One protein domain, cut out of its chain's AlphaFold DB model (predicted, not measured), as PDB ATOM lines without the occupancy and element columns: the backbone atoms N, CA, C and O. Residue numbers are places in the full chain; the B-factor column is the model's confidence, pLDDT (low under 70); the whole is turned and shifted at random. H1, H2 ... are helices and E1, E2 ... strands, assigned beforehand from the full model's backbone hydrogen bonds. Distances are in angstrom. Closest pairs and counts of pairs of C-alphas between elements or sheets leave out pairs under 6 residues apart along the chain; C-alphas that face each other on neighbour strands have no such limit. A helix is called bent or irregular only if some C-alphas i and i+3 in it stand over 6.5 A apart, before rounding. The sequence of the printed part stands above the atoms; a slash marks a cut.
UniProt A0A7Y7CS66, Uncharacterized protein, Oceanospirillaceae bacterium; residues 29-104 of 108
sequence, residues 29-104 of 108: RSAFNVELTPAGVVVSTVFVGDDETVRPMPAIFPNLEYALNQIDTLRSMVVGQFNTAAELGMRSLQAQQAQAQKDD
ATOM      1  N   ARG A  29      20.237 -33.272  34.394       73.31
ATOM      2  CA  ARG A  29      19.740 -34.569  33.915       73.31
ATOM      3  C   ARG A  29      19.678 -34.587  32.395       73.31
ATOM      4  O   ARG A  29      19.188 -33.649  31.775       73.31
ATOM      5  N   SER A  30      20.127 -35.694  31.804       78.62
ATOM      6  CA  SER A  30      19.868 -35.970  30.389       78.62
ATOM      7  C   SER A  30      18.391 -36.330  30.210       78.62
ATOM      8  O   SER A  30      17.844 -37.116  30.986       78.62
ATOM      9  N   ALA A  31      17.750 -35.772  29.191       83.56
ATOM     10  CA  ALA A  31      16.358 -36.019  28.843       83.56
ATOM     11  C   ALA A  31      16.196 -36.167  27.323       83.56
ATOM     12  O   ALA A  31      17.046 -35.748  26.533       83.56
ATOM     13  N   PHE A  32      15.087 -36.778  26.919       91.00
ATOM     14  CA  PHE A  32      14.710 -36.911  25.519       91.00
ATOM     15  C   PHE A  32      13.448 -36.100  25.266       91.00
ATOM     16  O   PHE A  32      12.452 -36.281  25.962       91.00
ATOM     17  N   ASN A  33      13.494 -35.235  24.261       91.69
ATOM     18  CA  ASN A  33      12.303 -34.635  23.686       91.69
ATOM     19  C   ASN A  33      11.843 -35.512  22.518       91.69
ATOM     20  O   ASN A  33      12.645 -35.815  21.633       91.69
ATOM     21  N   VAL A  34      10.580 -35.936  22.531       94.88
ATOM     22  CA  VAL A  34      10.008 -36.830  21.516       94.88
ATOM     23  C   VAL A  34       8.771 -36.176  20.923       94.88
ATOM     24  O   VAL A  34       7.762 -36.007  21.608       94.88
ATOM     25  N   GLU A  35       8.843 -35.841  19.642       95.50
ATOM     26  CA  GLU A  35       7.829 -35.056  18.944       95.50
ATOM     27  C   GLU A  35       7.329 -35.788  17.697       95.50
ATOM     28  O   GLU A  35       8.111 -36.389  16.957       95.50
ATOM     29  N   LEU A  36       6.019 -35.726  17.448       94.88
ATOM     30  CA  LEU A  36       5.427 -36.172  16.193       94.88
ATOM     31  C   LEU A  36       5.433 -35.025  15.179       94.88
ATOM     32  O   LEU A  36       4.832 -33.979  15.402       94.88
ATOM     33  N   THR A  37       6.057 -35.258  14.031       94.38
ATOM     34  CA  THR A  37       6.133 -34.320  12.904       94.38
ATOM     35  C   THR A  37       5.514 -34.945  11.648       94.38
ATOM     36  O   THR A  37       5.329 -36.164  11.601       94.38
ATOM     37  N   PRO A  38       5.255 -34.168  10.577       89.44
ATOM     38  CA  PRO A  38       4.800 -34.730   9.302       89.44
ATOM     39  C   PRO A  38       5.764 -35.753   8.680       89.44
ATOM     40  O   PRO A  38       5.329 -36.620   7.930       89.44
ATOM     41  N   ALA A  39       7.063 -35.666   8.986       90.88
ATOM     42  CA  ALA A  39       8.069 -36.615   8.510       90.88
ATOM     43  C   ALA A  39       8.155 -37.893   9.370       90.88
ATOM     44  O   ALA A  39       8.772 -38.870   8.950       90.88
ATOM     45  N   GLY A  40       7.555 -37.894  10.566       92.25
ATOM     46  CA  GLY A  40       7.600 -39.001  11.520       92.25
ATOM     47  C   GLY A  40       7.915 -38.550  12.947       92.25
ATOM     48  O   GLY A  40       7.767 -37.378  13.295       92.25
ATOM     49  N   VAL A  41       8.349 -39.495  13.784       96.25
ATOM     50  CA  VAL A  41       8.723 -39.235  15.183       96.25
ATOM     51  C   VAL A  41      10.178 -38.777  15.263       96.25
ATOM     52  O   VAL A  41      11.087 -39.510  14.875       96.25
ATOM     53  N   VAL A  42      10.396 -37.574  15.789       96.38
ATOM     54  CA  VAL A  42      11.718 -36.978  15.999       96.38
ATOM     55  C   VAL A  42      12.102 -37.113  17.468       96.38
ATOM     56  O   VAL A  42      11.322 -36.774  18.357       96.38
ATOM     57  N   VAL A  43      13.320 -37.592  17.724       94.81
ATOM     58  CA  VAL A  43      13.895 -37.701  19.070       94.81
ATOM     59  C   VAL A  43      15.100 -36.777  19.159       94.81
ATOM     60  O   VAL A  43      16.070 -36.948  18.424       94.81
ATOM     61  N   SER A  44      15.049 -35.816  20.075       92.44
ATOM     62  CA  SER A  44      16.170 -34.926  20.386       92.44
ATOM     63  C   SER A  44      16.660 -35.171  21.800       92.44
ATOM     64  O   SER A  44      15.867 -35.385  22.718       92.44
ATOM     65  N   THR A  45      17.971 -35.114  21.996       90.31
ATOM     66  CA  THR A  45      18.553 -35.159  23.336       90.31
ATOM     67  C   THR A  45      18.745 -33.753  23.869       90.31
ATOM     68  O   THR A  45      19.287 -32.881  23.192       90.31
ATOM     69  N   VAL A  46      18.294 -33.545  25.099       87.38
ATOM     70  CA  VAL A  46      18.450 -32.286  25.813       87.38
ATOM     71  C   VAL A  46      19.011 -32.556  27.199       87.38
ATOM     72  O   VAL A  46      18.849 -33.636  27.763       87.38
ATOM     73  N   PHE A  47      19.670 -31.562  27.762       83.75
ATOM     74  CA  PHE A  47      20.087 -31.566  29.148       83.75
ATOM     75  C   PHE A  47      19.326 -30.484  29.886       83.75
ATOM     76  O   PHE A  47      19.283 -29.337  29.438       83.75
ATOM     77  N   VAL A  48      18.736 -30.874  31.008       82.62
ATOM     78  CA  VAL A  48      18.040 -29.971  31.917       82.62
ATOM     79  C   VAL A  48      18.994 -29.671  33.061       82.62
ATOM     80  O   VAL A  48      19.338 -30.582  33.820       82.62
ATOM     81  N   GLY A  49      19.477 -28.432  33.130       80.88
ATOM     82  CA  GLY A  49      20.306 -27.962  34.238       80.88
ATOM     83  C   GLY A  49      19.497 -27.774  35.521       80.88
ATOM     84  O   GLY A  49      18.269 -27.698  35.488       80.88
ATOM     85  N   ASP A  50      20.185 -27.673  36.660       79.88
ATOM     86  CA  ASP A  50      19.557 -27.360  37.958       79.88
ATOM     87  C   ASP A  50      18.881 -25.969  37.974       79.88
ATOM     88  O   ASP A  50      18.034 -25.692  38.819       79.88
ATOM     89  N   ASP A  51      19.239 -25.105  37.021       81.81
ATOM     90  CA  ASP A  51      18.643 -23.795  36.736       81.81
ATOM     91  C   ASP A  51      17.370 -23.875  35.868       81.81
ATOM     92  O   ASP A  51      16.911 -22.858  35.351       81.81
ATOM     93  N   GLU A  52      16.831 -25.080  35.662       76.69
ATOM     94  CA  GLU A  52      15.706 -25.391  34.766       76.69
ATOM     95  C   GLU A  52      15.956 -25.034  33.290       76.69
ATOM     96  O   GLU A  52      15.047 -25.105  32.458       76.69
ATOM     97  N   THR A  53      17.194 -24.698  32.914       81.88
ATOM     98  CA  THR A  53      17.512 -24.402  31.519       81.88
ATOM     99  C   THR A  53      17.642 -25.687  30.715       81.88
ATOM    100  O   THR A  53      18.268 -26.663  31.134       81.88
ATOM    101  N   VAL A  54      17.062 -25.677  29.514       81.88
ATOM    102  CA  VAL A  54      17.136 -26.793  28.571       81.88
ATOM    103  C   VAL A  54      18.153 -26.451  27.492       81.88
ATOM    104  O   VAL A  54      17.994 -25.470  26.766       81.88
ATOM    105  N   ARG A  55      19.208 -27.259  27.374       85.19
ATOM    106  CA  ARG A  55      20.268 -27.075  26.371       85.19
ATOM    107  C   ARG A  55      20.442 -28.336  25.523       85.19
ATOM    108  O   ARG A  55      20.396 -29.436  26.077       85.19
ATOM    109  N   PRO A  56      20.663 -28.220  24.200       82.56
ATOM    110  CA  PRO A  56      20.978 -29.372  23.366       82.56
ATOM    111  C   PRO A  56      22.367 -29.889  23.748       82.56
ATOM    112  O   PRO A  56      23.374 -29.218  23.538       82.56
ATOM    113  N   MET A  57      22.417 -31.074  24.348       82.12
ATOM    114  CA  MET A  57      23.654 -31.727  24.769       82.12
ATOM    115  C   MET A  57      23.532 -33.239  24.571       82.12
ATOM    116  O   MET A  57      22.416 -33.768  24.588       82.12
ATOM    117  N   PRO A  58      24.655 -33.948  24.370       79.88
ATOM    118  CA  PRO A  58      24.638 -35.402  24.294       79.88
ATOM    119  C   PRO A  58      24.131 -36.010  25.607       79.88
ATOM    120  O   PRO A  58      24.387 -35.484  26.691       79.88
ATOM    121  N   ALA A  59      23.441 -37.147  25.513       83.44
ATOM    122  CA  ALA A  59      23.014 -37.890  26.692       83.44
ATOM    123  C   ALA A  59      24.240 -38.534  27.331       83.44
ATOM    124  O   ALA A  59      24.987 -39.257  26.669       83.44
ATOM    125  N   ILE A  60      24.418 -38.306  28.627       82.94
ATOM    126  CA  ILE A  60      25.442 -38.979  29.421       82.94
ATOM    127  C   ILE A  60      24.734 -39.957  30.350       82.94
ATOM    128  O   ILE A  60      23.913 -39.557  31.178       82.94
ATOM    129  N   PHE A  61      25.065 -41.242  30.225       87.38
ATOM    130  CA  PHE A  61      24.574 -42.281  31.123       87.38
ATOM    131  C   PHE A  61      25.643 -42.608  32.174       87.38
ATOM    132  O   PHE A  61      26.659 -43.213  31.835       87.38
ATOM    133  N   PRO A  62      25.448 -42.220  33.446       84.94
ATOM    134  CA  PRO A  62      26.456 -42.403  34.487       84.94
ATOM    135  C   PRO A  62      26.624 -43.867  34.918       84.94
ATOM    136  O   PRO A  62      27.657 -44.222  35.477       84.94
ATOM    137  N   ASN A  63      25.616 -44.714  34.695       89.44
ATOM    138  CA  ASN A  63      25.664 -46.147  34.972       89.44
ATOM    139  C   ASN A  63      24.647 -46.913  34.106       89.44
ATOM    140  O   ASN A  63      23.803 -46.313  33.433       89.44
ATOM    141  N   LEU A  64      24.744 -48.246  34.131       91.88
ATOM    142  CA  LEU A  64      23.896 -49.141  33.342       91.88
ATOM    143  C   LEU A  64      22.413 -49.037  33.717       91.88
ATOM    144  O   LEU A  64      21.570 -48.945  32.832       91.88
ATOM    145  N   GLU A  65      22.093 -49.036  35.011       94.31
ATOM    146  CA  GLU A  65      20.709 -48.979  35.499       94.31
ATOM    147  C   GLU A  65      19.992 -47.716  35.006       94.31
ATOM    148  O   GLU A  65      18.892 -47.782  34.458       94.31
ATOM    149  N   TYR A  66      20.655 -46.564  35.110       88.38
ATOM    150  CA  TYR A  66      20.155 -45.299  34.589       88.38
ATOM    151  C   TYR A  66      19.965 -45.349  33.072       88.38
ATOM    152  O   TYR A  66      18.933 -44.902  32.574       88.38
ATOM    153  N   ALA A  67      20.931 -45.907  32.332       89.81
ATOM    154  CA  ALA A  67      20.832 -46.033  30.878       89.81
ATOM    155  C   ALA A  67      19.584 -46.827  30.467       89.81
ATOM    156  O   ALA A  67      18.816 -46.374  29.621       89.81
ATOM    157  N   LEU A  68      19.358 -47.983  31.101       94.94
ATOM    158  CA  LEU A  68      18.216 -48.848  30.807       94.94
ATOM    159  C   LEU A  68      16.888 -48.158  31.131       94.94
ATOM    160  O   LEU A  68      16.021 -48.087  30.264       94.94
ATOM    161  N   ASN A  69      16.773 -47.541  32.311       92.50
ATOM    162  CA  ASN A  69      15.571 -46.796  32.696       92.50
ATOM    163  C   ASN A  69      15.241 -45.670  31.700       92.50
ATOM    164  O   ASN A  69      14.080 -45.457  31.334       92.50
ATOM    165  N   GLN A  70      16.262 -44.949  31.226       89.50
ATOM    166  CA  GLN A  70      16.091 -43.877  30.248       89.50
ATOM    167  C   GLN A  70      15.681 -44.407  28.865       89.50
ATOM    168  O   GLN A  70      14.841 -43.793  28.207       89.50
ATOM    169  N   ILE A  71      16.234 -45.541  28.428       92.75
ATOM    170  CA  ILE A  71      15.876 -46.193  27.161       92.75
ATOM    171  C   ILE A  71      14.442 -46.723  27.203       92.75
ATOM    172  O   ILE A  71      13.699 -46.519  26.245       92.75
ATOM    173  N   ASP A  72      14.023 -47.345  28.303       95.69
ATOM    174  CA  ASP A  72      12.651 -47.838  28.457       95.69
ATOM    175  C   ASP A  72      11.638 -46.689  28.451       95.69
ATOM    176  O   ASP A  72      10.603 -46.757  27.780       95.69
ATOM    177  N   THR A  73      11.978 -45.585  29.120       93.38
ATOM    178  CA  THR A  73      11.180 -44.354  29.081       93.38
ATOM    179  C   THR A  73      11.085 -43.806  27.655       93.38
ATOM    180  O   THR A  73       9.986 -43.527  27.172       93.38
ATOM    181  N   LEU A  74      12.214 -43.707  26.944       94.31
ATOM    182  CA  LEU A  74      12.250 -43.269  25.546       94.31
ATOM    183  C   LEU A  74      11.394 -44.165  24.647       94.31
ATOM    184  O   LEU A  74      10.595 -43.664  23.857       94.31
ATOM    185  N   ARG A  75      11.521 -45.486  24.793       97.12
ATOM    186  CA  ARG A  75      10.731 -46.467  24.046       97.12
ATOM    187  C   ARG A  75       9.237 -46.223  24.233       97.12
ATOM    188  O   ARG A  75       8.512 -46.184  23.243       97.12
ATOM    189  N   SER A  76       8.792 -46.038  25.476       97.19
ATOM    190  CA  SER A  76       7.389 -45.755  25.792       97.19
ATOM    191  C   SER A  76       6.896 -44.479  25.098       97.19
ATOM    192  O   SER A  76       5.859 -44.497  24.434       97.19
ATOM    193  N   MET A  77       7.679 -43.395  25.160       95.94
ATOM    194  CA  MET A  77       7.332 -42.124  24.511       95.94
ATOM    195  C   MET A  77       7.224 -42.251  22.987       95.94
ATOM    196  O   MET A  77       6.266 -41.758  22.394       95.94
ATOM    197  N   VAL A  78       8.172 -42.943  22.346       97.12
ATOM    198  CA  VAL A  78       8.169 -43.152  20.888       97.12
ATOM    199  C   VAL A  78       6.953 -43.965  20.453       97.12
ATOM    200  O   VAL A  78       6.263 -43.578  19.511       97.12
ATOM    201  N   VAL A  79       6.648 -45.059  21.155       98.12
ATOM    202  CA  VAL A  79       5.446 -45.866  20.890       98.12
ATOM    203  C   VAL A  79       4.183 -45.018  21.042       98.12
ATOM    204  O   VAL A  79       3.300 -45.084  20.188       98.12
ATOM    205  N   GLY A  80       4.121 -44.177  22.078       97.44
ATOM    206  CA  GLY A  80       3.029 -43.227  22.283       97.44
ATOM    207  C   GLY A  80       2.798 -42.321  21.072       97.44
ATOM    208  O   GLY A  80       1.679 -42.264  20.568       97.44
ATOM    209  N   GLN A  81       3.853 -41.693  20.543       97.56
ATOM    210  CA  GLN A  81       3.731 -40.817  19.370       97.56
ATOM    211  C   GLN A  81       3.252 -41.560  18.115       97.56
ATOM    212  O   GLN A  81       2.455 -41.020  17.348       97.56
ATOM    213  N   PHE A  82       3.682 -42.807  17.905       97.00
ATOM    214  CA  PHE A  82       3.191 -43.610  16.779       97.00
ATOM    215  C   PHE A  82       1.720 -44.006  16.930       97.00
ATOM    216  O   PHE A  82       0.984 -43.987  15.943       97.00
ATOM    217  N   ASN A  83       1.264 -44.304  18.148       96.50
ATOM    218  CA  ASN A  83      -0.157 -44.543  18.402       96.50
ATOM    219  C   ASN A  83      -0.979 -43.280  18.115       96.50
ATOM    220  O   ASN A  83      -1.983 -43.348  17.406       96.50
ATOM    221  N   THR A  84      -0.510 -42.114  18.569       94.69
ATOM    222  CA  THR A  84      -1.133 -40.824  18.244       94.69
ATOM    223  C   THR A  84      -1.188 -40.588  16.734       94.69
ATOM    224  O   THR A  84      -2.231 -40.197  16.211       94.69
ATOM    225  N   ALA A  85      -0.110 -40.882  16.003       93.44
ATOM    226  CA  ALA A  85      -0.084 -40.766  14.546       93.44
ATOM    227  C   ALA A  85      -1.119 -41.681  13.866       93.44
ATOM    228  O   ALA A  85      -1.818 -41.249  12.949       93.44
ATOM    229  N   ALA A  86      -1.260 -42.924  14.336       93.12
ATOM    230  CA  ALA A  86      -2.241 -43.871  13.811       93.12
ATOM    231  C   ALA A  86      -3.686 -43.393  14.039       93.12
ATOM    232  O   ALA A  86      -4.513 -43.451  13.126       93.12
ATOM    233  N   GLU A  87      -3.989 -42.862  15.226       93.31
ATOM    234  CA  GLU A  87      -5.300 -42.283  15.531       93.31
ATOM    235  C   GLU A  87      -5.625 -41.079  14.641       93.31
ATOM    236  O   GLU A  87      -6.745 -40.961  14.136       93.31
ATOM    237  N   LEU A  88      -4.649 -40.195  14.414       91.75
ATOM    238  CA  LEU A  88      -4.803 -39.050  13.516       91.75
ATOM    239  C   LEU A  88      -5.064 -39.503  12.072       91.75
ATOM    240  O   LEU A  88      -5.958 -38.965  11.414       91.75
ATOM    241  N   GLY A  89      -4.348 -40.528  11.602       89.62
ATOM    242  CA  GLY A  89      -4.575 -41.132  10.287       89.62
ATOM    243  C   GLY A  89      -5.989 -41.700  10.139       89.62
ATOM    244  O   GLY A  89      -6.688 -41.385   9.176       89.62
ATOM    245  N   MET A  90      -6.455 -42.465  11.130       91.69
ATOM    246  CA  MET A  90      -7.816 -43.016  11.170       91.69
ATOM    247  C   MET A  90      -8.894 -41.926  11.117       91.69
ATOM    248  O   MET A  90      -9.850 -42.038  10.347       91.69
ATOM    249  N   ARG A  91      -8.738 -40.851  11.901       91.00
ATOM    250  CA  ARG A  91      -9.675 -39.714  11.899       91.00
ATOM    251  C   ARG A  91      -9.706 -39.003  10.546       91.00
ATOM    252  O   ARG A  91     -10.783 -38.631  10.089       91.00
ATOM    253  N   SER A  92      -8.551 -38.854   9.893       91.94
ATOM    254  CA  SER A  92      -8.459 -38.259   8.554       91.94
ATOM    255  C   SER A  92      -9.237 -39.073   7.516       91.94
ATOM    256  O   SER A  92     -10.037 -38.514   6.767       91.94
ATOM    257  N   LEU A  93      -9.094 -40.402   7.524       90.69
ATOM    258  CA  LEU A  93      -9.820 -41.283   6.601       90.69
ATOM    259  C   LEU A  93     -11.339 -41.235   6.816       90.69
ATOM    260  O   LEU A  93     -12.096 -41.177   5.850       90.69
ATOM    261  N   GLN A  94     -11.799 -41.216   8.070       90.88
ATOM    262  CA  GLN A  94     -13.229 -41.092   8.383       90.88
ATOM    263  C   GLN A  94     -13.798 -39.744   7.927       90.88
ATOM    264  O   GLN A  94     -14.887 -39.692   7.356       90.88
ATOM    265  N   ALA A  95     -13.049 -38.656   8.132       89.75
ATOM    266  CA  ALA A  95     -13.444 -37.329   7.668       89.75
ATOM    267  C   ALA A  95     -13.562 -37.272   6.135       89.75
ATOM    268  O   ALA A  95     -14.525 -36.704   5.624       89.75
ATOM    269  N   GLN A  96     -12.639 -37.913   5.410       88.75
ATOM    270  CA  GLN A  96     -12.679 -38.001   3.946       88.75
ATOM    271  C   GLN A  96     -13.891 -38.802   3.448       88.75
ATOM    272  O   GLN A  96     -14.579 -38.368   2.526       88.75
ATOM    273  N   GLN A  97     -14.212 -39.933   4.084       87.56
ATOM    274  CA  GLN A  97     -15.385 -40.742   3.721       87.56
ATOM    275  C   GLN A  97     -16.705 -39.985   3.938       87.56
ATOM    276  O   GLN A  97     -17.603 -40.055   3.102       87.56
ATOM    277  N   ALA A  98     -16.816 -39.226   5.032       86.88
ATOM    278  CA  ALA A  98     -18.005 -38.428   5.328       86.88
ATOM    279  C   ALA A  98     -18.187 -37.229   4.379       86.88
ATOM    280  O   ALA A  98     -19.310 -36.763   4.195       86.88
ATOM    281  N   GLN A  99     -17.100 -36.710   3.802       82.56
ATOM    282  CA  GLN A  99     -17.149 -35.660   2.781       82.56
ATOM    283  C   GLN A  99     -17.540 -36.236   1.415       82.56
ATOM    284  O   GLN A  99     -18.449 -35.707   0.782       82.56
ATOM    285  N   ALA A 100     -16.961 -37.374   1.017       80.19
ATOM    286  CA  ALA A 100     -17.292 -38.038  -0.246       80.19
ATOM    287  C   ALA A 100     -18.778 -38.441  -0.344       80.19
ATOM    288  O   ALA A 100     -19.369 -38.349  -1.411       80.19
ATOM    289  N   GLN A 101     -19.410 -38.830   0.770       73.56
ATOM    290  CA  GLN A 101     -20.846 -39.145   0.799       73.56
ATOM    291  C   GLN A 101     -21.763 -37.915   0.697       73.56
ATOM    292  O   GLN A 101     -22.941 -38.069   0.389       73.56
ATOM    293  N   LYS A 102     -21.262 -36.705   0.984       68.25
ATOM    294  CA  LYS A 102     -22.050 -35.467   0.876       68.25
ATOM    295  C   LYS A 102     -22.002 -34.876  -0.531       68.25
ATOM    296  O   LYS A 102     -23.035 -34.409  -0.995       68.25
ATOM    297  N   ASP A 103     -20.861 -34.955  -1.212       64.25
ATOM    298  CA  ASP A 103     -20.712 -34.433  -2.580       64.25
ATOM    299  C   ASP A 103     -21.476 -35.265  -3.631       64.25
ATOM    300  O   ASP A 103     -21.929 -34.717  -4.635       64.25
ATOM    301  N   ASP A 104     -21.679 -36.565  -3.386       61.78
ATOM    302  CA  ASP A 104     -22.471 -37.455  -4.259       61.78
ATOM    303  C   ASP A 104     -23.997 -37.298  -4.062       61.78
ATOM    304  O   ASP A 104     -24.788 -37.776  -4.872       61.78
TER     305      ASP A 104
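What this domain is: This is residues 29 to 104 of the 108 residues of an uncharacterized protein of Oceanospirillaceae bacterium (UniProt A0A7Y7CS66). A long hairpin of two strands, E1 and E2, has one much longer helix, H1, running along it, and the second part of that helix, residues 86 to 103, sticks out free as an arm with residue 104 after it. A short third strand, E3, sits beside E2 near the open end of the hairpin. The printed part has 76 residues, with three named strands followed by one named helix, in the order E1, E2, E3, H1; the sheet order is E1, E2, E3, antiparallel throughout, and the class is mixed, helices and strands. The whole is extended, with a radius of gyration of the C-alphas of 18.5 A and spans of 62 by 25 by 18 A, the length being made by H1.

Where its parts are: E1 comprises residues 29 to 37 and measures 25.0 A from first to last C-alpha, beginning at C-alpha 29 at (19.740, -34.569, 33.915). E2 comprises residues 40 to 49 and measures 28.3 A. E3, residues 54 to 56, measures 7.0 A. H1 comprises residues 64 to 103 and measures 59.1 A, from C-alpha 64 at (23.896, -49.141, 33.342) to C-alpha 103 at (-20.712, -34.433, -2.580); it is not bent.

How they stand to each other: The three strands form a meander, each strand the antiparallel neighbour of the one before, with E1 and E3 as edge strands. E1 and E2 form a hairpin at 154 degrees between directions; N 33 and O 44 are 2.8 A apart and N 44 and O 33 are 2.9 A apart, both within hydrogen-bond range. E2 and E3 form a second hairpin, at 119 degrees, with N 47 and O 55 within hydrogen-bond range at 2.8 A. H1 is on one face of this sheet, two layers in all, at a height over the sheet of 8.6 A. It lies over E1 and only just over E2, on which 3 of its C-alphas fall. It runs along the strands, at 16 degrees to E1 on the local plane. The closest C-alphas of E1 and H1 are those of Leu 36 and Gln 81, 5.9 A apart; those of E2 and H1 are Val 41 and Gln 81, 6.7 A. In H1, 35 of 36 O i to N i+4 pairs are within hydrogen-bond range.

The domain as a whole: The two C-alphas farthest apart are those of Asn 63 and Asp 104, at 62.7 A. Without the stretch that stands free, residues 86 to 104, the body spans 32 by 25 by 15 A. The printed part has no cut. The links E1 to E2 and E2 to E3 are tight, and E3 to H1 is short. The mean pLDDT of the printed part is 88.5, and residues 102 to 104 are under 70.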